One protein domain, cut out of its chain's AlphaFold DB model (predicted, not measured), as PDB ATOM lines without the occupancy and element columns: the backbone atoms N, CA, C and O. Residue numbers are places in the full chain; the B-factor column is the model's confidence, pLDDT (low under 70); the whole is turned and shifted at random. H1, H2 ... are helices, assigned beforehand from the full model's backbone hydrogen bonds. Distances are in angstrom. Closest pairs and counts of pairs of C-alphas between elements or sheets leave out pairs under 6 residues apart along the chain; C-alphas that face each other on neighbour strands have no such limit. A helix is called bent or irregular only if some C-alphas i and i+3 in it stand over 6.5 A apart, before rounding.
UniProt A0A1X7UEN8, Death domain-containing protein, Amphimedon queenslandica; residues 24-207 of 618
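AT A GLANCE: This is residues 24 to 207 of the 618 residues of the protein "Death domain-containing protein" of Amphimedon queenslandica (UniProt A0A1X7UEN8). Two lobes of helices lie end to end, joined at a narrow waist where H7 meets H8 at a corner. In one lobe the neighbours H2, H3 and H4 pack on the H6 and H7 hairpin through H2, with H1 and H5 at its sides; in the other, H8 packs on H10 and on the H11 and H12 hairpin through H12, and kinked H9 meets H11. The printed part has 184 residues with twelve named helices, H1 to H12 in order, and no named strand: all helix. It is only just loose, close to compact, with a radius of gyration of the C-alphas of 19.5 A, and elongated, spanning 62 by 37 by 24 A.

IN THESE COORDINATES: Find C-alpha 24 at (123.671, 98.970, 116.288), where H1 begins and runs to residue 32. Then come H2, residues 40 to 46, H3, 51 to 60, H4, 65 to 77, 18.2 A long, and H5, 80 to 87. H6, 92 to 102, and H7, 105 to 115, lead to H8, 117 to 123. H9, 129 to 144, measures 23.4 A and has a kink of 75 degrees near residue 137. H5 and H9 are irregular: C-alphas 81 and 84 are 8.4 A apart, C-alphas 137 and 140 are 7.8 A apart. H10, 159 to 172, is 20.6 A long; H11 is 175 to 185; H12, 191 to 205, also 20.6 A, ends at C-alpha 205, (134.128, 84.857, 135.229).

HOW THE PARTS SIT: H1 and H7 only just touch, with 3 pairs of C-alphas within 8 A, closest at Leu 29 and Ile 111, 7.3 A. H2 touches H4 at Tyr 40 and Leu 69, 5.1 A, at a shallow tilt of 28 degrees, the same way. H3 forms hairpins with H2 and with H4. H2 touches H6 at Tyr 46 and Ala 98, 5.0 A. Look at the hairpin of H6 and H7: closest C-alphas Ile 96 and Ala 108, 5.0 A, shallow tilt of 10 degrees, opposite ways. H7 and H8 touch only at the corner, Met 113 to Arg 120, 5.1 A. H8 touches H10, with residues 167 to 171 of H10 alone, and H12, at Ile 121 and Asp 200, 6.6 A. H11 and H12 form a hairpin at 26 degrees. Every O i to N i+4 pair is within hydrogen-bond range except in H5, 2 of 4, H9, 8 of 12, and H10, 9 of 10.

THE WHOLE: The C-alphas of Lys 59 and Lys 188, the two farthest apart, are 62.4 A apart. The printed part has no cut. The link from H9 to H10, residues 145 to 158, is long. Mean pLDDT of the printed part is 83.6; residues 151 to 161 and 205 to 207 are under 70.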
ATOM      1  N   PRO A  24     122.303  99.077 116.793       84.44
ATOM      2  CA  PRO A  24     123.671  98.970 116.288       84.44
ATOM      3  C   PRO A  24     124.442  97.774 116.859       84.44
ATOM      4  O   PRO A  24     125.118  97.077 116.104       84.44
ATOM      5  N   GLU A  25     124.303  97.492 118.158       83.69
ATOM      6  CA  GLU A  25     124.949  96.341 118.801       83.69
ATOM      7  C   GLU A  25     124.433  95.008 118.247       83.69
ATOM      8  O   GLU A  25     125.221  94.090 118.012       83.69
ATOM      9  N   LEU A  26     123.123  94.904 117.993       86.81
ATOM     10  CA  LEU A  26     122.507  93.711 117.406       86.81
ATOM     11  C   LEU A  26     122.987  93.434 115.986       86.81
ATOM     12  O   LEU A  26     123.331  92.298 115.663       86.81
ATOM     13  N   LEU A  27     123.035  94.464 115.143       88.31
ATOM     14  CA  LEU A  27     123.509  94.322 113.767       88.31
ATOM     15  C   LEU A  27     124.995  93.956 113.729       88.31
ATOM     16  O   LEU A  27     125.394  93.083 112.962       88.31
ATOM     17  N   GLN A  28     125.811  94.554 114.601       87.06
ATOM     18  CA  GLN A  28     127.223  94.194 114.724       87.06
ATOM     19  C   GLN A  28     127.410  92.763 115.247       87.06
ATOM     20  O   GLN A  28     128.327  92.061 114.820       87.06
ATOM     21  N   LEU A  29     126.567  92.316 116.181       87.81
ATOM     22  CA  LEU A  29     126.573  90.944 116.682       87.81
ATOM     23  C   LEU A  29     126.236  89.946 115.570       87.81
ATOM     24  O   LEU A  29     127.019  89.034 115.334       87.81
ATOM     25  N   LEU A  30     125.125  90.149 114.860       89.69
ATOM     26  CA  LEU A  30     124.713  89.295 113.744       89.69
ATOM     27  C   LEU A  30     125.774  89.265 112.634       89.69
ATOM     28  O   LEU A  30     126.150  88.188 112.177       89.69
ATOM     29  N   GLY A  31     126.329  90.426 112.272       87.81
ATOM     30  CA  GLY A  31     127.366  90.534 111.248       87.81
ATOM     31  C   GLY A  31     128.680  89.837 111.619       87.81
ATOM     32  O   GLY A  31     129.294  89.205 110.762       87.81
ATOM     33  N   ARG A  32     129.100  89.873 112.895       87.94
ATOM     34  CA  ARG A  32     130.290  89.129 113.367       87.94
ATOM     35  C   ARG A  32     130.147  87.619 113.210       87.94
ATOM     36  O   ARG A  32     131.147  86.950 112.973       87.94
ATOM     37  N   HIS A  33     128.920  87.113 113.315       89.69
ATOM     38  CA  HIS A  33     128.598  85.699 113.125       89.69
ATOM     39  C   HIS A  33     128.104  85.383 111.706       89.69
ATOM     40  O   HIS A  33     127.644  84.277 111.460       89.69
ATOM     41  N   GLY A  34     128.235  86.319 110.757       86.38
ATOM     42  CA  GLY A  34     128.011  86.075 109.328       86.38
ATOM     43  C   GLY A  34     126.581  86.289 108.823       86.38
ATOM     44  O   GLY A  34     126.307  85.987 107.662       86.38
ATOM     45  N   TYR A  35     125.675  86.836 109.639       91.19
ATOM     46  CA  TYR A  35     124.291  87.091 109.233       91.19
ATOM     47  C   TYR A  35     124.061  88.546 108.809       91.19
ATOM     48  O   TYR A  35     124.162  89.470 109.617       91.19
ATOM     49  N   PHE A  36     123.677  88.738 107.542       86.12
ATOM     50  CA  PHE A  36     123.479  90.056 106.912       86.12
ATOM     51  C   PHE A  36     122.069  90.245 106.314       86.12
ATOM     52  O   PHE A  36     121.879  91.002 105.368       86.12
ATOM     53  N   GLY A  37     121.060  89.537 106.838       84.94
ATOM     54  CA  GLY A  37     119.651  89.807 106.509       84.94
ATOM     55  C   GLY A  37     119.115  89.166 105.227       84.94
ATOM     56  O   GLY A  37     118.033  89.536 104.779       84.94
ATOM     57  N   ALA A  38     119.813  88.177 104.652       82.62
ATOM     58  CA  ALA A  38     119.387  87.483 103.428       82.62
ATOM     59  C   ALA A  38     117.946  86.930 103.496       82.62
ATOM     60  O   ALA A  38     117.244  86.941 102.490       82.62
ATOM     61  N   ASN A  39     117.492  86.525 104.689       89.38
ATOM     62  CA  ASN A  39     116.137  86.030 104.954       89.38
ATOM     63  C   ASN A  39     115.420  86.842 106.052       89.38
ATOM     64  O   ASN A  39     114.722  86.269 106.892       89.38
ATOM     65  N   TYR A  40     115.591  88.171 106.069       92.31
ATOM     66  CA  TYR A  40     115.036  89.041 107.118       92.31
ATOM     67  C   TYR A  40     113.521  88.859 107.321       92.31
ATOM     68  O   TYR A  40     113.043  88.939 108.447       92.31
ATOM     69  N   TYR A  41     112.767  88.600 106.246       92.00
ATOM     70  CA  TYR A  41     111.310  88.460 106.299       92.00
ATOM     71  C   TYR A  41     110.910  87.233 107.127       92.00
ATOM     72  O   TYR A  41     110.068  87.313 108.016       92.00
ATOM     73  N   ILE A  42     111.572  86.102 106.872       91.56
ATOM     74  CA  ILE A  42     111.334  84.847 107.591       91.56
ATOM     75  C   ILE A  42     111.845  84.970 109.033       91.56
ATOM     76  O   ILE A  42     111.162  84.548 109.964       91.56
ATOM     77  N   LEU A  43     113.000  85.617 109.240       93.25
ATOM     78  CA  LEU A  43     113.509  85.894 110.584       93.25
ATOM     79  C   LEU A  43     112.516  86.735 111.397       93.25
ATOM     80  O   LEU A  43     112.189  86.374 112.523       93.25
ATOM     81  N   GLY A  44     112.013  87.833 110.827       93.00
ATOM     82  CA  GLY A  44     111.045  88.715 111.474       93.00
ATOM     83  C   GLY A  44     109.760  87.986 111.867       93.00
ATOM     84  O   GLY A  44     109.253  88.191 112.967       93.00
ATOM     85  N   PHE A  45     109.294  87.063 111.026       93.00
ATOM     86  CA  PHE A  45     108.164  86.194 111.348       93.00
ATOM     87  C   PHE A  45     108.455  85.278 112.549       93.00
ATOM     88  O   PHE A  45     107.642  85.176 113.468       93.00
ATOM     89  N   TYR A  46     109.631  84.643 112.599       92.94
ATOM     90  CA  TYR A  46     110.018  83.812 113.747       92.94
ATOM     91  C   TYR A  46     110.232  84.610 115.036       92.94
ATOM     92  O   TYR A  46     109.978  84.091 116.123       92.94
ATOM     93  N   LEU A  47     110.622  85.881 114.921       91.56
ATOM     94  CA  LEU A  47     110.683  86.828 116.035       91.56
ATOM     95  C   LEU A  47     109.294  87.276 116.526       91.56
ATOM     96  O   LEU A  47     109.205  87.898 117.583       91.56
ATOM     97  N   GLY A  48     108.225  86.920 115.805       92.00
ATOM     98  CA  GLY A  48     106.829  87.166 116.174       92.00
ATOM     99  C   GLY A  48     106.191  88.379 115.497       92.00
ATOM    100  O   GLY A  48     105.078  88.738 115.863       92.00
ATOM    101  N   LEU A  49     106.861  89.006 114.524       94.44
ATOM    102  CA  LEU A  49     106.273  90.110 113.763       94.44
ATOM    103  C   LEU A  49     105.195  89.601 112.804       94.44
ATOM    104  O   LEU A  49     105.314  88.529 112.202       94.44
ATOM    105  N   SER A  50     104.151  90.405 112.628       93.06
ATOM    106  CA  SER A  50     103.022  90.060 111.773       93.06
ATOM    107  C   SER A  50     103.375  90.243 110.291       93.06
ATOM    108  O   SER A  50     104.150  91.128 109.917       93.06
ATOM    109  N   SER A  51     102.787  89.428 109.406       92.38
ATOM    110  CA  SER A  51     102.975  89.585 107.954       92.38
ATOM    111  C   SER A  51     102.653  91.004 107.452       92.38
ATOM    112  O   SER A  51     103.458  91.531 106.687       92.38
ATOM    113  N   PRO A  52     101.582  91.688 107.917       94.50
ATOM    114  CA  PRO A  52     101.338  93.088 107.562       94.50
ATOM    115  C   PRO A  52     102.503  94.029 107.903       94.50
ATOM    116  O   PRO A  52     102.871  94.866 107.078       94.50
ATOM    117  N   THR A  53     103.116  93.886 109.083       93.69
ATOM    118  CA  THR A  53     104.285  94.684 109.487       93.69
ATOM    119  C   THR A  53     105.479  94.414 108.570       93.69
ATOM    120  O   THR A  53     106.126  95.349 108.087       93.69
ATOM    121  N   LEU A  54     105.749  93.143 108.267       93.62
ATOM    122  CA  LEU A  54     106.856  92.732 107.401       93.62
ATOM    123  C   LEU A  54     106.673  93.193 105.946       93.62
ATOM    124  O   LEU A  54     107.641  93.614 105.309       93.62
ATOM    125  N   ASP A  55     105.441  93.186 105.434       93.25
ATOM    126  CA  ASP A  55     105.108  93.668 104.090       93.25
ATOM    127  C   ASP A  55     105.343  95.180 103.956       93.25
ATOM    128  O   ASP A  55     105.858  95.653 102.936       93.25
ATOM    129  N   VAL A  56     105.020  95.954 105.001       94.50
ATOM    130  CA  VAL A  56     105.317  97.394 105.060       94.50
ATOM    131  C   VAL A  56     106.828  97.635 105.053       94.50
ATOM    132  O   VAL A  56     107.303  98.472 104.281       94.50
ATOM    133  N   ILE A  57     107.595  96.876 105.845       92.94
ATOM    134  CA  ILE A  57     109.064  96.973 105.883       92.94
ATOM    135  C   ILE A  57     109.666  96.665 104.507       92.94
ATOM    136  O   ILE A  57     110.476  97.448 104.001       92.94
ATOM    137  N   ALA A  58     109.220  95.577 103.870       91.31
ATOM    138  CA  ALA A  58     109.675  95.155 102.547       91.31
ATOM    139  C   ALA A  58     109.385  96.202 101.461       91.31
ATOM    140  O   ALA A  58     110.197  96.428 100.560       91.31
ATOM    141  N   LYS A  59     108.222  96.859 101.542       91.88
ATOM    142  CA  LYS A  59     107.819  97.903 100.598       91.88
ATOM    143  C   LYS A  59     108.633  99.186 100.772       91.88
ATOM    144  O   LYS A  59     108.994  99.798  99.767       91.88
ATOM    145  N   ASN A  60     108.909  99.584 102.014       88.56
ATOM    146  CA  ASN A  60     109.607 100.832 102.328       88.56
ATOM    147  C   ASN A  60     111.112 100.770 102.020       88.56
ATOM    148  O   ASN A  60     111.692 101.788 101.658       88.56
ATOM    149  N   ASN A  61     111.721  99.584 102.100       86.81
ATOM    150  CA  ASN A  61     113.168  99.380 101.950       86.81
ATOM    151  C   ASN A  61     113.499  98.460 100.763       86.81
ATOM    152  O   ASN A  61     114.350  97.573 100.832       86.81
ATOM    153  N   LYS A  62     112.769  98.626  99.658       80.50
ATOM    154  CA  LYS A  62     112.797  97.695  98.526       80.50
ATOM    155  C   LYS A  62     114.212  97.508  97.957       80.50
ATOM    156  O   LYS A  62     114.777  98.431  97.378       80.50
ATOM    157  N   GLY A  63     114.713  96.274  98.020       76.44
ATOM    158  CA  GLY A  63     116.010  95.879  97.457       76.44
ATOM    159  C   GLY A  63     117.205  96.067  98.394       76.44
ATOM    160  O   GLY A  63     118.319  95.756  97.985       76.44
ATOM    161  N   ASP A  64     116.980  96.525  99.628       87.81
ATOM    162  CA  ASP A  64     118.010  96.661 100.657       87.81
ATOM    163  C   ASP A  64     117.700  95.748 101.852       87.81
ATOM    164  O   ASP A  64     116.943  96.087 102.765       87.81
ATOM    165  N   ASN A  65     118.300  94.556 101.830       87.19
ATOM    166  CA  ASN A  65     118.105  93.538 102.861       87.19
ATOM    167  C   ASN A  65     118.638  93.975 104.235       87.19
ATOM    168  O   ASN A  65     118.100  93.548 105.256       87.19
ATOM    169  N   GLU A  66     119.669  94.823 104.277       86.06
ATOM    170  CA  GLU A  66     120.263  95.291 105.528       86.06
ATOM    171  C   GLU A  66     119.350  96.321 106.203       86.06
ATOM    172  O   GLU A  66     119.077  96.220 107.402       86.06
ATOM    173  N   SER A  67     118.798  97.256 105.423       88.62
ATOM    174  CA  SER A  67     117.786  98.201 105.912       88.62
ATOM    175  C   SER A  67     116.502  97.490 106.343       88.62
ATOM    176  O   SER A  67     115.950  97.797 107.399       88.62
ATOM    177  N   CYS A  68     116.061  96.477 105.593       92.88
ATOM    178  CA  CYS A  68     114.939  95.627 105.989       92.88
ATOM    179  C   CYS A  68     115.185  94.892 107.319       92.88
ATOM    180  O   CYS A  68     114.322  94.907 108.195       92.88
ATOM    181  N   LEU A  69     116.360  94.274 107.498       93.00
ATOM    182  CA  LEU A  69     116.730  93.611 108.753       93.00
ATOM    183  C   LEU A  69     116.758  94.602 109.921       93.00
ATOM    184  O   LEU A  69     116.235  94.299 110.993       93.00
ATOM    185  N   ARG A  70     117.345  95.786 109.714       92.44
ATOM    186  CA  ARG A  70     117.391  96.855 110.716       92.44
ATOM    187  C   ARG A  70     115.989  97.230 111.186       92.44
ATOM    188  O   ARG A  70     115.752  97.242 112.387       92.44
ATOM    189  N   GLU A  71     115.066  97.489 110.264       93.19
ATOM    190  CA  GLU A  71     113.677  97.842 110.589       93.19
ATOM    191  C   GLU A  71     112.920  96.696 111.279       93.19
ATOM    192  O   GLU A  71     112.185  96.937 112.239       93.19
ATOM    193  N   CYS A  72     113.145  95.441 110.871       93.94
ATOM    194  CA  CYS A  72     112.593  94.275 111.567       93.94
ATOM    195  C   CYS A  72     113.061  94.208 113.024       93.94
ATOM    196  O   CYS A  72     112.245  94.061 113.931       93.94
ATOM    197  N   LEU A  73     114.365  94.348 113.265       93.19
ATOM    198  CA  LEU A  73     114.911  94.332 114.621       93.19
ATOM    199  C   LEU A  73     114.416  95.530 115.440       93.19
ATOM    200  O   LEU A  73     114.124  95.361 116.620       93.19
ATOM    201  N   THR A  74     114.258  96.710 114.825       93.00
ATOM    202  CA  THR A  74     113.679  97.897 115.479       93.00
ATOM    203  C   THR A  74     112.268  97.606 115.968       93.00
ATOM    204  O   THR A  74     111.989  97.778 117.151       93.00
ATOM    205  N   LYS A  75     111.394  97.087 115.099       92.94
ATOM    206  CA  LYS A  75     110.012  96.751 115.469       92.94
ATOM    207  C   LYS A  75     109.932  95.667 116.540       92.94
ATOM    208  O   LYS A  75     109.090  95.744 117.433       92.94
ATOM    209  N   TRP A  76     110.834  94.693 116.484       93.50
ATOM    210  CA  TRP A  76     110.936  93.647 117.497       93.50
ATOM    211  C   TRP A  76     111.384  94.192 118.866       93.50
ATOM    212  O   TRP A  76     110.774  93.855 119.881       93.50
ATOM    213  N   LEU A  77     112.378  95.091 118.911       90.56
ATOM    214  CA  LEU A  77     112.789  95.771 120.149       90.56
ATOM    215  C   LEU A  77     111.701  96.709 120.696       90.56
ATOM    216  O   LEU A  77     111.530  96.797 121.912       90.56
ATOM    217  N   GLU A  78     110.937  97.367 119.818       91.06
ATOM    218  CA  GLU A  78     109.763  98.187 120.167       91.06
ATOM    219  C   GLU A  78     108.581  97.357 120.694       91.06
ATOM    220  O   GLU A  78     107.579  97.924 121.129       91.06
ATOM    221  N   LYS A  79     108.698  96.024 120.686       90.94
ATOM    222  CA  LYS A  79     107.658  95.078 121.097       90.94
ATOM    223  C   LYS A  79     106.370  95.180 120.267       90.94
ATOM    224  O   LYS A  79     105.280  94.979 120.796       90.94
ATOM    225  N   ALA A  80     106.491  95.491 118.975       89.31
ATOM    226  CA  ALA A  80     105.356  95.497 118.052       89.31
ATOM    227  C   ALA A  80     104.701  94.105 117.936       89.31
ATOM    228  O   ALA A  80     105.319  93.104 118.281       89.31
ATOM    229  N   ASP A  81     103.468  94.042 117.419       90.56
ATOM    230  CA  ASP A  81     102.754  92.788 117.103       90.56
ATOM    231  C   ASP A  81     102.637  91.785 118.275       90.56
ATOM    232  O   ASP A  81     102.623  90.572 118.068       90.56
ATOM    233  N   ASP A  82     102.585  92.275 119.519       86.44
ATOM    234  CA  ASP A  82     102.484  91.454 120.736       86.44
ATOM    235  C   ASP A  82     103.588  90.381 120.857       86.44
ATOM    236  O   ASP A  82     103.400  89.327 121.472       86.44
ATOM    237  N   VAL A  83     104.787  90.650 120.317       85.94
ATOM    238  CA  VAL A  83     105.954  89.735 120.379       85.94
ATOM    239  C   VAL A  83     106.326  89.320 121.806       85.94
ATOM    240  O   VAL A  83     106.945  88.274 122.017       85.94
ATOM    241  N   GLN A  84     105.945  90.127 122.801       83.19
ATOM    242  CA  GLN A  84     106.114  89.816 124.218       83.19
ATOM    243  C   GLN A  84     105.325  88.565 124.625       83.19
ATOM    244  O   GLN A  84     105.884  87.699 125.296       83.19
ATOM    245  N   GLU A  85     104.074  88.456 124.179       82.50
ATOM    246  CA  GLU A  85     103.162  87.359 124.517       82.50
ATOM    247  C   GLU A  85     103.371  86.149 123.598       82.50
ATOM    248  O   GLU A  85     103.294  85.002 124.033       82.50
ATOM    249  N   THR A  86     103.683  86.382 122.320       76.19
ATOM    250  CA  THR A  86     103.772  85.304 121.321       76.19
ATOM    251  C   THR A  86     105.127  84.594 121.298       76.19
ATOM    252  O   THR A  86     105.192  83.406 120.973       76.19
ATOM    253  N   ARG A  87     106.223  85.297 121.623       78.44
ATOM    254  CA  ARG A  87     107.607  84.790 121.508       78.44
ATOM    255  C   ARG A  87     108.505  85.138 122.702       78.44
ATOM    256  O   ARG A  87     109.718  84.950 122.627       78.44
ATOM    257  N   GLY A  88     107.932  85.626 123.805       74.62
ATOM    258  CA  GLY A  88     108.671  85.967 125.028       74.62
ATOM    259  C   GLY A  88     109.409  87.312 124.982       74.62
ATOM    260  O   GLY A  88     110.152  87.635 125.910       74.62
ATOM    261  N   GLY A  89     109.197  88.117 123.936       82.81
ATOM    262  CA  GLY A  89     109.745  89.468 123.798       82.81
ATOM    263  C   GLY A  89     111.199  89.536 123.313       82.81
ATOM    264  O   GLY A  89     111.787  88.515 122.942       82.81
ATOM    265  N   PRO A  90     111.790  90.745 123.275       84.69
ATOM    266  CA  PRO A  90     113.124  90.968 122.728       84.69
ATOM    267  C   PRO A  90     114.239  90.526 123.683       84.69
ATOM    268  O   PRO A  90     114.679  91.281 124.550       84.69
ATOM    269  N   THR A  91     114.721  89.294 123.514       82.94
ATOM    270  CA  THR A  91     115.827  88.713 124.291       82.94
ATOM    271  C   THR A  91     116.844  88.048 123.364       82.94
ATOM    272  O   THR A  91     116.517  87.642 122.249       82.94
ATOM    273  N   ILE A  92     118.088  87.878 123.829       82.38
ATOM    274  CA  ILE A  92     119.096  87.098 123.086       82.38
ATOM    275  C   ILE A  92     118.591  85.668 122.829       82.38
ATOM    276  O   ILE A  92     118.836  85.114 121.761       82.38
ATOM    277  N   TYR A  93     117.836  85.088 123.765       77.94
ATOM    278  CA  TYR A  93     117.295  83.737 123.634       77.94
ATOM    279  C   TYR A  93     116.236  83.620 122.529       77.94
ATOM    280  O   TYR A  93     116.282  82.679 121.733       77.94
ATOM    281  N   SER A  94     115.302  84.573 122.443       84.69
ATOM    282  CA  SER A  94     114.292  84.588 121.377       84.69
ATOM    283  C   SER A  94     114.920  84.866 120.007       84.69
ATOM    284  O   SER A  94     114.505  84.249 119.028       84.69
ATOM    285  N   LEU A  95     115.993  85.666 119.938       89.19
ATOM    286  CA  LEU A  95     116.790  85.834 118.717       89.19
ATOM    287  C   LEU A  95     117.505  84.542 118.290       89.19
ATOM    288  O   LEU A  95     117.371  84.124 117.143       89.19
ATOM    289  N   ILE A  96     118.232  83.887 119.200       86.88
ATOM    290  CA  ILE A  96     118.920  82.610 118.928       86.88
ATOM    291  C   ILE A  96     117.912  81.543 118.488       86.88
ATOM    292  O   ILE A  96     118.174  80.796 117.547       86.88
ATOM    293  N   SER A  97     116.750  81.478 119.143       84.56
ATOM    294  CA  SER A  97     115.688  80.532 118.791       84.56
ATOM    295  C   SER A  97     115.147  80.797 117.386       84.56
ATOM    296  O   SER A  97     115.053  79.869 116.589       84.56
ATOM    297  N   ALA A  98     114.874  82.060 117.046       90.00
ATOM    298  CA  ALA A  98     114.420  82.436 115.709       90.00
ATOM    299  C   ALA A  98     115.467  82.131 114.621       90.00
ATOM    300  O   ALA A  98     115.104  81.695 113.532       90.00
ATOM    301  N   LEU A  99     116.761  82.297 114.916       92.00
ATOM    302  CA  LEU A  99     117.848  81.925 114.004       92.00
ATOM    303  C   LEU A  99     117.938  80.404 113.790       92.00
ATOM    304  O   LEU A  99     118.159  79.966 112.664       92.00
ATOM    305  N   ARG A 100     117.711  79.590 114.830       88.88
ATOM    306  CA  ARG A 100     117.646  78.122 114.698       88.88
ATOM    307  C   ARG A 100     116.459  77.675 113.847       88.88
ATOM    308  O   ARG A 100     116.632  76.835 112.972       88.88
ATOM    309  N   GLU A 101     115.285  78.269 114.062       88.31
ATOM    310  CA  GLU A 101     114.079  78.016 113.253       88.31
ATOM    311  C   GLU A 101     114.279  78.425 111.786       88.31
ATOM    312  O   GLU A 101     113.814  77.750 110.871       88.31
ATOM    313  N   LEU A 102     115.038  79.498 111.553       91.50
ATOM    314  CA  LEU A 102     115.440  79.928 110.217       91.50
ATOM    315  C   LEU A 102     116.439  78.968 109.542       91.50
ATOM    316  O   LEU A 102     116.601  79.014 108.324       91.50
ATOM    317  N   GLY A 103     117.103  78.100 110.311       86.94
ATOM    318  CA  GLY A 103     118.158  77.202 109.839       86.94
ATOM    319  C   GLY A 103     119.572  77.790 109.909       86.94
ATOM    320  O   GLY A 103     120.527  77.109 109.539       86.94
ATOM    321  N   GLU A 104     119.732  79.004 110.441       90.62
ATOM    322  CA  GLU A 104     121.018  79.684 110.670       90.62
ATOM    323  C   GLU A 104     121.695  79.152 111.948       90.62
ATOM    324  O   GLU A 104     122.003  79.892 112.885       90.62
ATOM    325  N   ASN A 105     121.887  77.831 112.018       85.06
ATOM    326  CA  ASN A 105     122.364  77.143 113.221       85.06
ATOM    327  C   ASN A 105     123.786  77.557 113.621       85.06
ATOM    328  O   ASN A 105     124.044  77.726 114.809       85.06
ATOM    329  N   GLU A 106     124.680  77.769 112.649       83.75
ATOM    330  CA  GLU A 106     126.059  78.217 112.902       83.75
ATOM    331  C   GLU A 106     126.089  79.632 113.497       83.75
ATOM    332  O   GLU A 106     126.780  79.881 114.484       83.75
ATOM    333  N   VAL A 107     125.272  80.543 112.956       87.50
ATOM    334  CA  VAL A 107     125.113  81.910 113.477       87.50
ATOM    335  C   VAL A 107     124.543  81.868 114.894       87.50
ATOM    336  O   VAL A 107     125.049  82.528 115.802       87.50
ATOM    337  N   ALA A 108     123.490  81.072 115.097       86.38
ATOM    338  CA  ALA A 108     122.835  80.920 116.386       86.38
ATOM    339  C   ALA A 108     123.791  80.351 117.444       86.38
ATOM    340  O   ALA A 108     123.798  80.830 118.575       86.38
ATOM    341  N   GLU A 109     124.605  79.353 117.091       81.31
ATOM    342  CA  GLU A 109     125.609  78.763 117.978       81.31
ATOM    343  C   GLU A 109     126.745  79.745 118.287       81.31
ATOM    344  O   GLU A 109     127.118  79.893 119.452       81.31
ATOM    345  N   GLY A 110     127.239  80.479 117.286       82.44
ATOM    346  CA  GLY A 110     128.239  81.531 117.472       82.44
ATOM    347  C   GLY A 110     127.782  82.612 118.455       82.44
ATOM    348  O   GLY A 110     128.510  82.959 119.392       82.44
ATOM    349  N   ILE A 111     126.542  83.085 118.308       84.38
ATOM    350  CA  ILE A 111     125.943  84.073 119.214       84.38
ATOM    351  C   ILE A 111     125.715  83.482 120.611       84.38
ATOM    352  O   ILE A 111     126.031  84.148 121.598       84.38
ATOM    353  N   ASP A 112     125.214  82.245 120.713       79.81
ATOM    354  CA  ASP A 112     125.005  81.543 121.991       79.81
ATOM    355  C   ASP A 112     126.331  81.409 122.763       79.81
ATOM    356  O   ASP A 112     126.400  81.722 123.950       79.81
ATOM    357  N   MET A 113     127.420  81.047 122.078       73.44
ATOM    358  CA  MET A 113     128.755  80.935 122.676       73.44
ATOM    359  C   MET A 113     129.357  82.277 123.105       73.44
ATOM    360  O   MET A 113     130.094  82.321 124.093       73.44
ATOM    361  N   GLU A 114     129.089  83.359 122.371       78.88
ATOM    362  CA  GLU A 114     129.590  84.693 122.714       78.88
ATOM    363  C   GLU A 114     128.817  85.308 123.884       78.88
ATOM    364  O   GLU A 114     129.410  85.906 124.782       78.88
ATOM    365  N   LYS A 115     127.487  85.186 123.865       77.94
ATOM    366  CA  LYS A 115     126.606  85.844 124.834       77.94
ATOM    367  C   LYS A 115     126.342  85.011 126.081       77.94
ATOM    368  O   LYS A 115     126.023  85.588 127.115       77.94
ATOM    369  N   HIS A 116     126.576  83.699 126.034       77.19
ATOM    370  CA  HIS A 116     126.465  82.815 127.194       77.19
ATOM    371  C   HIS A 116     127.756  82.009 127.424       77.19
ATOM    372  O   HIS A 116     127.791  80.796 127.188       77.19
ATOM    373  N   PRO A 117     128.824  82.634 127.960       79.62
ATOM    374  CA  PRO A 117     130.080  81.937 128.246       79.62
ATOM    375  C   PRO A 117     129.913  80.713 129.164       79.62
ATOM    376  O   PRO A 117     130.636  79.732 129.020       79.62
ATOM    377  N   ALA A 118     128.923  80.719 130.059       82.75
ATOM    378  CA  ALA A 118     128.566  79.587 130.906       82.75
ATOM    379  C   ALA A 118     127.986  78.430 130.086       82.75
ATOM    380  O   ALA A 118     128.376  77.282 130.285       82.75
ATOM    381  N   CYS A 119     127.111  78.712 129.118       82.12
ATOM    382  CA  CYS A 119     126.589  77.679 128.226       82.12
ATOM    383  C   CYS A 119     127.700  77.105 127.329       82.12
ATOM    384  O   CYS A 119     127.693  75.902 127.068       82.12
ATOM    385  N   ARG A 120     128.700  77.919 126.954       83.06
ATOM    386  CA  ARG A 120     129.923  77.462 126.272       83.06
ATOM    387  C   ARG A 120     130.793  76.561 127.150       83.06
ATOM    388  O   ARG A 120     131.272  75.540 126.682       83.06
ATOM    389  N   ILE A 121     131.002  76.910 128.419       84.81
ATOM    390  CA  ILE A 121     131.742  76.036 129.343       84.81
ATOM    391  C   ILE A 121     130.992  74.716 129.506       84.81
ATOM    392  O   ILE A 121     131.587  73.654 129.376       84.81
ATOM    393  N   LEU A 122     129.680  74.765 129.751       88.00
ATOM    394  CA  LEU A 122     128.863  73.567 129.924       88.00
ATOM    395  C   LEU A 122     128.933  72.645 128.696       88.00
ATOM    396  O   LEU A 122     129.047  71.432 128.869       88.00
ATOM    397  N   SER A 123     128.912  73.194 127.475       84.56
ATOM    398  CA  SER A 123     128.967  72.396 126.242       84.56
ATOM    399  C   SER A 123     130.273  71.620 126.057       84.56
ATOM    400  O   SER A 123     130.264  70.577 125.408       84.56
ATOM    401  N   CYS A 124     131.375  72.036 126.690       86.19
ATOM    402  CA  CYS A 124     132.611  71.251 126.708       86.19
ATOM    403  C   CYS A 124     132.456  69.909 127.447       86.19
ATOM    404  O   CYS A 124     133.218  68.978 127.197       86.19
ATOM    405  N   TYR A 125     131.463  69.796 128.335       88.12
ATOM    406  CA  TYR A 125     131.262  68.634 129.206       88.12
ATOM    407  C   TYR A 125     129.982  67.851 128.898       88.12
ATOM    408  O   TYR A 125     129.812  66.738 129.389       88.12
ATOM    409  N   THR A 126     129.083  68.382 128.067       82.06
ATOM    410  CA  THR A 126     127.786  67.759 127.739       82.06
ATOM    411  C   THR A 126     127.912  66.428 126.996       82.06
ATOM    412  O   THR A 126     126.984  65.624 127.039       82.06
ATOM    413  N   SER A 127     129.055  66.175 126.350       80.62
ATOM    414  CA  SER A 127     129.350  64.912 125.658       80.62
ATOM    415  C   SER A 127     130.035  63.864 126.550       80.62
ATOM    416  O   SER A 127     130.312  62.755 126.094       80.62
ATOM    417  N   ASP A 128     130.333  64.186 127.814       85.69
ATOM    418  CA  ASP A 128     131.010  63.265 128.727       85.69
ATOM    419  C   ASP A 128     130.050  62.168 129.226       85.69
ATOM    420  O   ASP A 128     129.081  62.415 129.949       85.69
ATOM    421  N   GLN A 129     130.354  60.916 128.881       83.19
ATOM    422  CA  GLN A 129     129.508  59.772 129.219       83.19
ATOM    423  C   GLN A 129     129.415  59.505 130.731       83.19
ATOM    424  O   GLN A 129     128.402  58.987 131.218       83.19
ATOM    425  N   THR A 130     130.445  59.865 131.499       85.12
ATOM    426  CA  THR A 130     130.431  59.760 132.964       85.12
ATOM    427  C   THR A 130     129.528  60.819 133.589       85.12
ATOM    428  O   THR A 130     128.793  60.501 134.525       85.12
ATOM    429  N   LEU A 131     129.476  62.030 133.019       87.00
ATOM    430  CA  LEU A 131     128.511  63.053 133.424       87.00
ATOM    431  C   LEU A 131     127.080  62.605 133.111       87.00
ATOM    432  O   LEU A 131     126.243  62.515 134.009       87.00
ATOM    433  N   VAL A 132     126.813  62.264 131.848       84.19
ATOM    434  CA  VAL A 132     125.469  61.923 131.352       84.19
ATOM    435  C   VAL A 132     124.876  60.718 132.092       84.19
ATOM    436  O   VAL A 132     123.675  60.674 132.362       84.19
ATOM    437  N   SER A 133     125.703  59.737 132.464       83.81
ATOM    438  CA  SER A 133     125.257  58.563 133.226       83.81
ATOM    439  C   SER A 133     124.988  58.843 134.712       83.81
ATOM    440  O   SER A 133     124.177  58.141 135.321       83.81
ATOM    441  N   ALA A 134     125.624  59.861 135.295       85.56
ATOM    442  CA  ALA A 134     125.447  60.234 136.695       85.56
ATOM    443  C   ALA A 134     124.227  61.141 136.926       85.56
ATOM    444  O   ALA A 134     123.613  61.078 137.989       85.56
ATOM    445  N   LEU A 135     123.842  61.942 135.929       86.25
ATOM    446  CA  LEU A 135     122.768  62.937 136.019       86.25
ATOM    447  C   LEU A 135     121.439  62.426 136.620       86.25
ATOM    448  O   LEU A 135     120.926  63.088 137.525       86.25
ATOM    449  N   PRO A 136     120.892  61.251 136.237       83.31
ATOM    450  CA  PRO A 136     119.649  60.751 136.832       83.31
ATOM    451  C   PRO A 136     119.741  60.506 138.346       83.31
ATOM    452  O   PRO A 136     118.751  60.647 139.056       83.31
ATOM    453  N   GLN A 137     120.928  60.158 138.854       81.75
ATOM    454  CA  GLN A 137     121.158  59.917 140.284       81.75
ATOM    455  C   GLN A 137     121.251  61.224 141.082       81.75
ATOM    456  O   GLN A 137     121.123  61.211 142.304       81.75
ATOM    457  N   LEU A 138     121.466  62.350 140.398       86.81
ATOM    458  CA  LEU A 138     121.608  63.675 140.996       86.81
ATOM    459  C   LEU A 138     120.305  64.483 140.964       86.81
ATOM    460  O   LEU A 138     120.290  65.605 141.457       86.81
ATOM    461  N   ALA A 139     119.220  63.927 140.417       82.81
ATOM    462  CA  ALA A 139     117.978  64.643 140.132       82.81
ATOM    463  C   ALA A 139     117.405  65.422 141.327       82.81
ATOM    464  O   ALA A 139     116.994  66.562 141.153       82.81
ATOM    465  N   ILE A 140     117.441  64.858 142.541       80.88
ATOM    466  CA  ILE A 140     116.966  65.547 143.756       80.88
ATOM    467  C   ILE A 140     117.774  66.830 143.997       80.88
ATOM    468  O   ILE A 140     117.203  67.902 144.134       80.88
ATOM    469  N   TYR A 141     119.104  66.744 143.948       86.56
ATOM    470  CA  TYR A 141     119.975  67.902 144.159       86.56
ATOM    471  C   TYR A 141     119.901  68.921 143.020       86.56
ATOM    472  O   TYR A 141     120.108  70.108 143.249       86.56
ATOM    473  N   LEU A 142     119.653  68.460 141.792       88.62
ATOM    474  CA  LEU A 142     119.447  69.335 140.639       88.62
ATOM    475  C   LEU A 142     118.126  70.101 140.770       88.62
ATOM    476  O   LEU A 142     118.088  71.289 140.470       88.62
ATOM    477  N   TYR A 143     117.072  69.442 141.256       86.06
ATOM    478  CA  TYR A 143     115.786  70.074 141.536       86.06
ATOM    479  C   TYR A 143     115.904  71.103 142.665       86.06
ATOM    480  O   TYR A 143     115.507  72.245 142.477       86.06
ATOM    481  N   ASP A 144     116.555  70.745 143.778       84.25
ATOM    482  CA  ASP A 144     116.776  71.651 144.917       84.25
ATOM    483  C   ASP A 144     117.592  72.907 144.548       84.25
ATOM    484  O   ASP A 144     117.563  73.907 145.260       84.25
ATOM    485  N   ALA A 145     118.353  72.855 143.453       85.50
ATOM    486  CA  ALA A 145     119.139  73.975 142.939       85.50
ATOM    487  C   ALA A 145     118.442  74.752 141.801       85.50
ATOM    488  O   ALA A 145     119.081  75.595 141.161       85.50
ATOM    489  N   ASP A 146     117.169  74.462 141.517       86.12
ATOM    490  CA  ASP A 146     116.379  74.944 140.371       86.12
ATOM    491  C   ASP A 146     117.075  74.750 139.010       86.12
ATOM    492  O   ASP A 146     116.955  75.573 138.102       86.12
ATOM    493  N   LEU A 147     117.860  73.679 138.863       85.81
ATOM    494  CA  LEU A 147     118.493  73.315 137.589       85.81
ATOM    495  C   LEU A 147     117.566  72.491 136.693       85.81
ATOM    496  O   LEU A 147     117.814  72.384 135.495       85.81
ATOM    497  N   ILE A 148     116.523  71.902 137.277       85.12
ATOM    498  CA  ILE A 148     115.455  71.169 136.592       85.12
ATOM    499  C   ILE A 148     114.110  71.531 137.226       85.12
ATOM    500  O   ILE A 148     114.045  71.818 138.420       85.12
ATOM    501  N   GLN A 149     113.026  71.501 136.450       74.81
ATOM    502  CA  GLN A 149     111.721  72.000 136.916       74.81
ATOM    503  C   GLN A 149     110.858  70.939 137.612       74.81
ATOM    504  O   GLN A 149     109.882  71.274 138.284       74.81
ATOM    505  N   LYS A 150     111.166  69.648 137.440       70.06
ATOM    506  CA  LYS A 150     110.357  68.542 137.975       70.06
ATOM    507  C   LYS A 150     111.224  67.551 138.743       70.06
ATOM    508  O   LYS A 150     112.165  66.988 138.197       70.06
ATOM    509  N   MET A 151     110.844  67.284 139.993       57.38
ATOM    510  CA  MET A 151     111.529  66.329 140.877       57.38
ATOM    511  C   MET A 151     111.348  64.866 140.431       57.38
ATOM    512  O   MET A 151     112.209  64.018 140.664       57.38
ATOM    513  N   ILE A 152     110.223  64.550 139.779       55.78
ATOM    514  CA  ILE A 152     109.933  63.203 139.280       55.78
ATOM    515  C   ILE A 152     110.618  63.042 137.926       55.78
ATOM    516  O   ILE A 152     110.110  63.545 136.929       55.78
ATOM    517  N   VAL A 153     111.728  62.304 137.877       54.72
ATOM    518  CA  VAL A 153     112.294  61.793 136.620       54.72
ATOM    519  C   VAL A 153     111.497  60.539 136.238       54.72
ATOM    520  O   VAL A 153     111.629  59.512 136.910       54.72
ATOM    521  N   PRO A 154     110.635  60.561 135.201       52.97
ATOM    522  CA  PRO A 154     109.988  59.341 134.733       52.97
ATOM    523  C   PRO A 154     111.061  58.332 134.309       52.97
ATOM    524  O   PRO A 154     112.067  58.720 133.716       52.97
ATOM    525  N   ARG A 155     110.831  57.026 134.519       50.94
ATOM    526  CA  ARG A 155     111.756  55.939 134.106       50.94
ATOM    527  C   ARG A 155     112.114  55.935 132.605       50.94
ATOM    528  O   ARG A 155     112.956  55.144 132.194       50.94
ATOM    529  N   HIS A 156     111.496  56.809 131.809       51.09
ATOM    530  CA  HIS A 156     111.659  56.940 130.365       51.09
ATOM    531  C   HIS A 156     111.905  58.383 129.882       51.09
ATOM    532  O   HIS A 156     111.623  58.676 128.724       51.09
ATOM    533  N   MET A 157     112.418  59.300 130.715       53.12
ATOM    534  CA  MET A 157     112.865  60.594 130.176       53.12
ATOM    535  C   MET A 157     114.141  60.390 129.329       53.12
ATOM    536  O   MET A 157     115.084  59.760 129.822       53.12
ATOM    537  N   PRO A 158     114.204  60.893 128.081       57.03
ATOM    538  CA  PRO A 158     115.437  60.889 127.297       57.03
ATOM    539  C   PRO A 158     116.536  61.637 128.057       57.03
ATOM    540  O   PRO A 158     116.284  62.702 128.624       57.03
ATOM    541  N   ARG A 159     117.757  61.094 128.089       56.25
ATOM    542  CA  ARG A 159     118.892  61.697 128.820       56.25
ATOM    543  C   ARG A 159     119.236  63.089 128.282       56.25
ATOM    544  O   ARG A 159     119.702  63.949 129.023       56.25
ATOM    545  N   GLU A 160     118.922  63.311 127.012       58.66
ATOM    546  CA  GLU A 160     119.041  64.563 126.275       58.66
ATOM    547  C   GLU A 160     118.088  65.651 126.813       58.66
ATOM    548  O   GLU A 160     118.405  66.836 126.742       58.66
ATOM    549  N   SER A 161     116.961  65.263 127.427       67.62
ATOM    550  CA  SER A 161     115.968  66.186 127.993       67.62
ATOM    551  C   SER A 161     116.468  66.865 129.272       67.62
ATOM    552  O   SER A 161     116.272  68.065 129.446       67.62
ATOM    553  N   LEU A 162     117.166  66.129 130.147       77.31
ATOM    554  CA  LEU A 162     117.669  66.673 131.415       77.31
ATOM    555  C   LEU A 162     118.812  67.672 131.189       77.31
ATOM    556  O   LEU A 162     118.899  68.702 131.851       77.31
ATOM    557  N   LEU A 163     119.685  67.376 130.226       82.00
ATOM    558  CA  LEU A 163     120.771  68.273 129.841       82.00
ATOM    559  C   LEU A 163     120.237  69.546 129.171       82.00
ATOM    560  O   LEU A 163     120.802  70.620 129.369       82.00
ATOM    561  N   GLY A 164     119.132  69.427 128.429       78.44
ATOM    562  CA  GLY A 164     118.387  70.560 127.886       78.44
ATOM    563  C   GLY A 164     117.853  71.490 128.978       78.44
ATOM    564  O   GLY A 164     118.067  72.697 128.887       78.44
ATOM    565  N   GLU A 165     117.238  70.945 130.035       83.25
ATOM    566  CA  GLU A 165     116.762  71.732 131.188       83.25
ATOM    567  C   GLU A 165     117.911  72.425 131.932       83.25
ATOM    568  O   GLU A 165     117.852  73.632 132.165       83.25
ATOM    569  N   ILE A 166     119.000  71.700 132.213       87.44
ATOM    570  CA  ILE A 166     120.192  72.270 132.860       87.44
ATOM    571  C   ILE A 166     120.783  73.389 131.996       87.44
ATOM    572  O   ILE A 166     121.122  74.452 132.514       87.44
ATOM    573  N   LYS A 167     120.892  73.184 130.676       84.62
ATOM    574  CA  LYS A 167     121.390  74.211 129.754       84.62
ATOM    575  C   LYS A 167     120.479  75.438 129.760       84.62
ATOM    576  O   LYS A 167     120.990  76.550 129.822       84.62
ATOM    577  N   ALA A 168     119.159  75.255 129.744       79.88
ATOM    578  CA  ALA A 168     118.208  76.362 129.815       79.88
ATOM    579  C   ALA A 168     118.352  77.157 131.124       79.88
ATOM    580  O   ALA A 168     118.434  78.383 131.082       79.88
ATOM    581  N   ALA A 169     118.475  76.472 132.266       82.88
ATOM    582  CA  ALA A 169     118.701  77.108 133.565       82.88
ATOM    583  C   ALA A 169     120.030  77.882 133.613       82.88
ATOM    584  O   ALA A 169     120.074  79.011 134.096       82.88
ATOM    585  N   VAL A 170     121.106  77.312 133.059       85.75
ATOM    586  CA  VAL A 170     122.423  77.967 132.978       85.75
ATOM    587  C   VAL A 170     122.420  79.168 132.031       85.75
ATOM    588  O   VAL A 170     123.081  80.165 132.319       85.75
ATOM    589  N   CYS A 171     121.689  79.102 130.917       76.25
ATOM    590  CA  CYS A 171     121.583  80.235 129.998       76.25
ATOM    591  C   CYS A 171     120.706  81.358 130.579       76.25
ATOM    592  O   CYS A 171     120.936  82.524 130.267       76.25
ATOM    593  N   ALA A 172     119.748  81.032 131.454       74.38
ATOM    594  CA  ALA A 172     118.968  82.023 132.193       74.38
ATOM    595  C   ALA A 172     119.775  82.690 133.323       74.38
ATOM    596  O   ALA A 172     119.677  83.900 133.510       74.38
ATOM    597  N   ASP A 173     120.587  81.920 134.054       77.25
ATOM    598  CA  ASP A 173     121.454  82.419 135.125       77.25
ATOM    599  C   ASP A 173     122.792  81.666 135.148       77.25
ATOM    600  O   ASP A 173     122.881  80.496 135.529       77.25
ATOM    601  N   TYR A 174     123.878  82.369 134.817       79.38
ATOM    602  CA  TYR A 174     125.219  81.784 134.787       79.38
ATOM    603  C   TYR A 174     125.663  81.228 136.154       79.38
ATOM    604  O   TYR A 174     126.489  80.310 136.207       79.38
ATOM    605  N   LYS A 175     125.123  81.734 137.276       83.38
ATOM    606  CA  LYS A 175     125.437  81.229 138.624       83.38
ATOM    607  C   LYS A 175     124.951  79.792 138.808       83.38
ATOM    608  O   LYS A 175     125.576  79.030 139.554       83.38
ATOM    609  N   LYS A 176     123.919  79.373 138.066       88.44
ATOM    610  CA  LYS A 176     123.434  77.988 138.050       88.44
ATOM    611  C   LYS A 176     124.509  77.011 137.555       88.44
ATOM    612  O   LYS A 176     124.572  75.890 138.051       88.44
ATOM    613  N   LEU A 177     125.455  77.438 136.708       90.12
ATOM    614  CA  LEU A 177     126.593  76.594 136.314       90.12
ATOM    615  C   LEU A 177     127.531  76.290 137.493       90.12
ATOM    616  O   LEU A 177     127.988  75.156 137.649       90.12
ATOM    617  N   LYS A 178     127.785  77.279 138.361       86.44
ATOM    618  CA  LYS A 178     128.585  77.084 139.583       86.44
ATOM    619  C   LYS A 178     127.872  76.144 140.558       86.44
ATOM    620  O   LYS A 178     128.520  75.266 141.133       86.44
ATOM    621  N   ALA A 179     126.553  76.291 140.708       89.12
ATOM    622  CA  ALA A 179     125.730  75.393 141.520       89.12
ATOM    623  C   ALA A 179     125.782  73.949 140.990       89.12
ATOM    624  O   ALA A 179     126.071  73.023 141.750       89.12
ATOM    625  N   PHE A 180     125.621  73.768 139.676       92.94
ATOM    626  CA  PHE A 180     125.740  72.474 139.006       92.94
ATOM    627  C   PHE A 180     127.106  71.826 139.261       92.94
ATOM    628  O   PHE A 180     127.186  70.691 139.733       92.94
ATOM    629  N   ALA A 181     128.194  72.571 139.061       89.88
ATOM    630  CA  ALA A 181     129.543  72.086 139.333       89.88
ATOM    631  C   ALA A 181     129.751  71.728 140.819       89.88
ATOM    632  O   ALA A 181     130.429  70.753 141.147       89.88
ATOM    633  N   GLY A 182     129.134  72.485 141.734       86.50
ATOM    634  CA  GLY A 182     129.101  72.192 143.167       86.50
ATOM    635  C   GLY A 182     128.421  70.864 143.500       86.50
ATOM    636  O   GLY A 182     128.960  70.098 144.298       86.50
ATOM    637  N   ILE A 183     127.290  70.560 142.860       90.06
ATOM    638  CA  ILE A 183     126.587  69.278 143.006       90.06
ATOM    639  C   ILE A 183     127.467  68.131 142.503       90.06
ATOM    640  O   ILE A 183     127.652  67.143 143.216       90.06
ATOM    641  N   LEU A 184     128.088  68.286 141.328       89.69
ATOM    642  CA  LEU A 184     128.981  67.270 140.760       89.69
ATOM    643  C   LEU A 184     130.171  66.956 141.675       89.69
ATOM    644  O   LEU A 184     130.582  65.798 141.770       89.69
ATOM    645  N   CYS A 185     130.701  67.957 142.389       88.25
ATOM    646  CA  CYS A 185     131.795  67.779 143.344       88.25
ATOM    647  C   CYS A 185     131.434  66.930 144.574       88.25
ATOM    648  O   CYS A 185     132.342  66.405 145.216       88.25
ATOM    649  N   LYS A 186     130.148  66.768 144.912       85.62
ATOM    650  CA  LYS A 186     129.718  65.960 146.069       85.62
ATOM    651  C   LYS A 186     129.826  64.453 145.816       85.62
ATOM    652  O   LYS A 186     129.798  63.671 146.762       85.62
ATOM    653  N   TYR A 187     129.973  64.039 144.557       82.56
ATOM    654  CA  TYR A 187     129.950  62.638 144.152       82.56
ATOM    655  C   TYR A 187     131.291  62.183 143.585       82.56
ATOM    656  O   TYR A 187     131.851  62.801 142.684       82.56
ATOM    657  N   LYS A 188     131.787  61.037 144.069       81.81
ATOM    658  CA  LYS A 188     133.112  60.498 143.710       81.81
ATOM    659  C   LYS A 188     133.295  60.279 142.202       81.81
ATOM    660  O   LYS A 188     134.398  60.466 141.704       81.81
ATOM    661  N   VAL A 189     132.231  59.895 141.491       86.19
ATOM    662  CA  VAL A 189     132.266  59.624 140.041       86.19
ATOM    663  C   VAL A 189     132.392  60.919 139.231       86.19
ATOM    664  O   VAL A 189     133.124  60.955 138.251       86.19
ATOM    665  N   THR A 190     131.736  61.998 139.665       88.44
ATOM    666  CA  THR A 190     131.646  63.267 138.920       88.44
ATOM    667  C   THR A 190     132.544  64.373 139.467       88.44
ATOM    668  O   THR A 190     132.605  65.455 138.887       88.44
ATOM    669  N   VAL A 191     133.278  64.127 140.556       82.75
ATOM    670  CA  VAL A 191     134.113  65.144 141.213       82.75
ATOM    671  C   VAL A 191     135.179  65.737 140.289       82.75
ATOM    672  O   VAL A 191     135.471  66.926 140.386       82.75
ATOM    673  N   GLY A 192     135.741  64.936 139.376       81.00
ATOM    674  CA  GLY A 192     136.709  65.406 138.382       81.00
ATOM    675  C   GLY A 192     136.099  66.443 137.439       81.00
ATOM    676  O   GLY A 192     136.645  67.532 137.295       81.00
ATOM    677  N   ILE A 193     134.917  66.136 136.898       87.38
ATOM    678  CA  ILE A 193     134.156  67.011 135.997       87.38
ATOM    679  C   ILE A 193     133.701  68.273 136.734       87.38
ATOM    680  O   ILE A 193     133.886  69.380 136.243       87.38
ATOM    681  N   GLY A 194     133.181  68.128 137.959       86.88
ATOM    682  CA  GLY A 194     132.783  69.267 138.787       86.88
ATOM    683  C   GLY A 194     133.946  70.224 139.069       86.88
ATOM    684  O   GLY A 194     133.776  71.439 138.993       86.88
ATOM    685  N   ARG A 195     135.151  69.698 139.336       84.25
ATOM    686  CA  ARG A 195     136.358  70.527 139.499       84.25
ATOM    687  C   ARG A 195     136.774  71.210 138.197       84.25
ATOM    688  O   ARG A 195     137.135  72.381 138.247       84.25
ATOM    689  N   ALA A 196     136.699  70.509 137.068       82.94
ATOM    690  CA  ALA A 196     137.035  71.059 135.758       82.94
ATOM    691  C   ALA A 196     136.089  72.212 135.369       82.94
ATOM    692  O   ALA A 196     136.551  73.318 135.119       82.94
ATOM    693  N   ILE A 197     134.769  72.025 135.502       87.50
ATOM    694  CA  ILE A 197     133.779  73.090 135.264       87.50
ATOM    695  C   ILE A 197     134.010  74.282 136.200       87.50
ATOM    696  O   ILE A 197     133.932  75.427 135.762       87.50
ATOM    697  N   LYS A 198     134.317  74.051 137.487       83.94
ATOM    698  CA  LYS A 198     134.643  75.146 138.420       83.94
ATOM    699  C   LYS A 198     135.883  75.924 137.984       83.94
ATOM    700  O   LYS A 198     135.898  77.142 138.138       83.94
ATOM    701  N   LYS A 199     136.906  75.236 137.471       82.81
ATOM    702  CA  LYS A 199     138.129  75.856 136.958       82.81
ATOM    703  C   LYS A 199     137.834  76.705 135.720       82.81
ATOM    704  O   LYS A 199     138.198  77.871 135.700       82.81
ATOM    705  N   ASP A 200     137.097  76.180 134.753       81.44
ATOM    706  CA  ASP A 200     136.792  76.919 133.522       81.44
ATOM    707  C   ASP A 200     135.854  78.106 133.791       81.44
ATOM    708  O   ASP A 200     136.039  79.195 133.249       81.44
ATOM    709  N   CYS A 201     134.894  77.945 134.713       80.00
ATOM    710  CA  CYS A 201     134.104  79.062 135.237       80.00
ATOM    711  C   CYS A 201     134.997  80.159 135.823       80.00
ATOM    712  O   CYS A 201     134.699  81.338 135.659       80.00
ATOM    713  N   ARG A 202     136.071  79.774 136.518       75.56
ATOM    714  CA  ARG A 202     137.034  80.703 137.109       75.56
ATOM    715  C   ARG A 202     137.735  81.523 136.040       75.56
ATOM    716  O   ARG A 202     137.792  82.739 136.134       75.56
ATOM    717  N   GLU A 203     138.248  80.848 135.020       73.19
ATOM    718  CA  GLU A 203     139.017  81.474 133.946       73.19
ATOM    719  C   GLU A 203     138.194  82.503 133.160       73.19
ATOM    720  O   GLU A 203     138.758  83.489 132.690       73.19
ATOM    721  N   VAL A 204     136.876  82.291 133.060       72.00
ATOM    722  CA  VAL A 204     135.947  83.134 132.294       72.00
ATOM    723  C   VAL A 204     135.274  84.228 133.130       72.00
ATOM    724  O   VAL A 204     135.017  85.305 132.601       72.00
ATOM    725  N   TYR A 205     134.953  83.963 134.402       68.94
ATOM    726  CA  TYR A 205     134.128  84.857 135.229       68.94
ATOM    727  C   TYR A 205     134.853  85.516 136.405       68.94
ATOM    728  O   TYR A 205     134.286  86.431 137.002       68.94
ATOM    729  N   GLU A 206     136.054  85.074 136.784       61.44
ATOM    730  CA  GLU A 206     136.850  85.793 137.787       61.44
ATOM    731  C   GLU A 206     137.709  86.861 137.095       61.44
ATOM    732  O   GLU A 206     138.460  86.569 136.162       61.44
ATOM    733  N   SER A 207     137.548  88.108 137.549       47.25
ATOM    734  CA  SER A 207     138.298  89.287 137.096       47.25
ATOM    735  C   SER A 207     139.809  89.066 137.230       47.25
ATOM    736  O   SER A 207     140.257  88.383 138.153       47.25
TER     737      SER A 207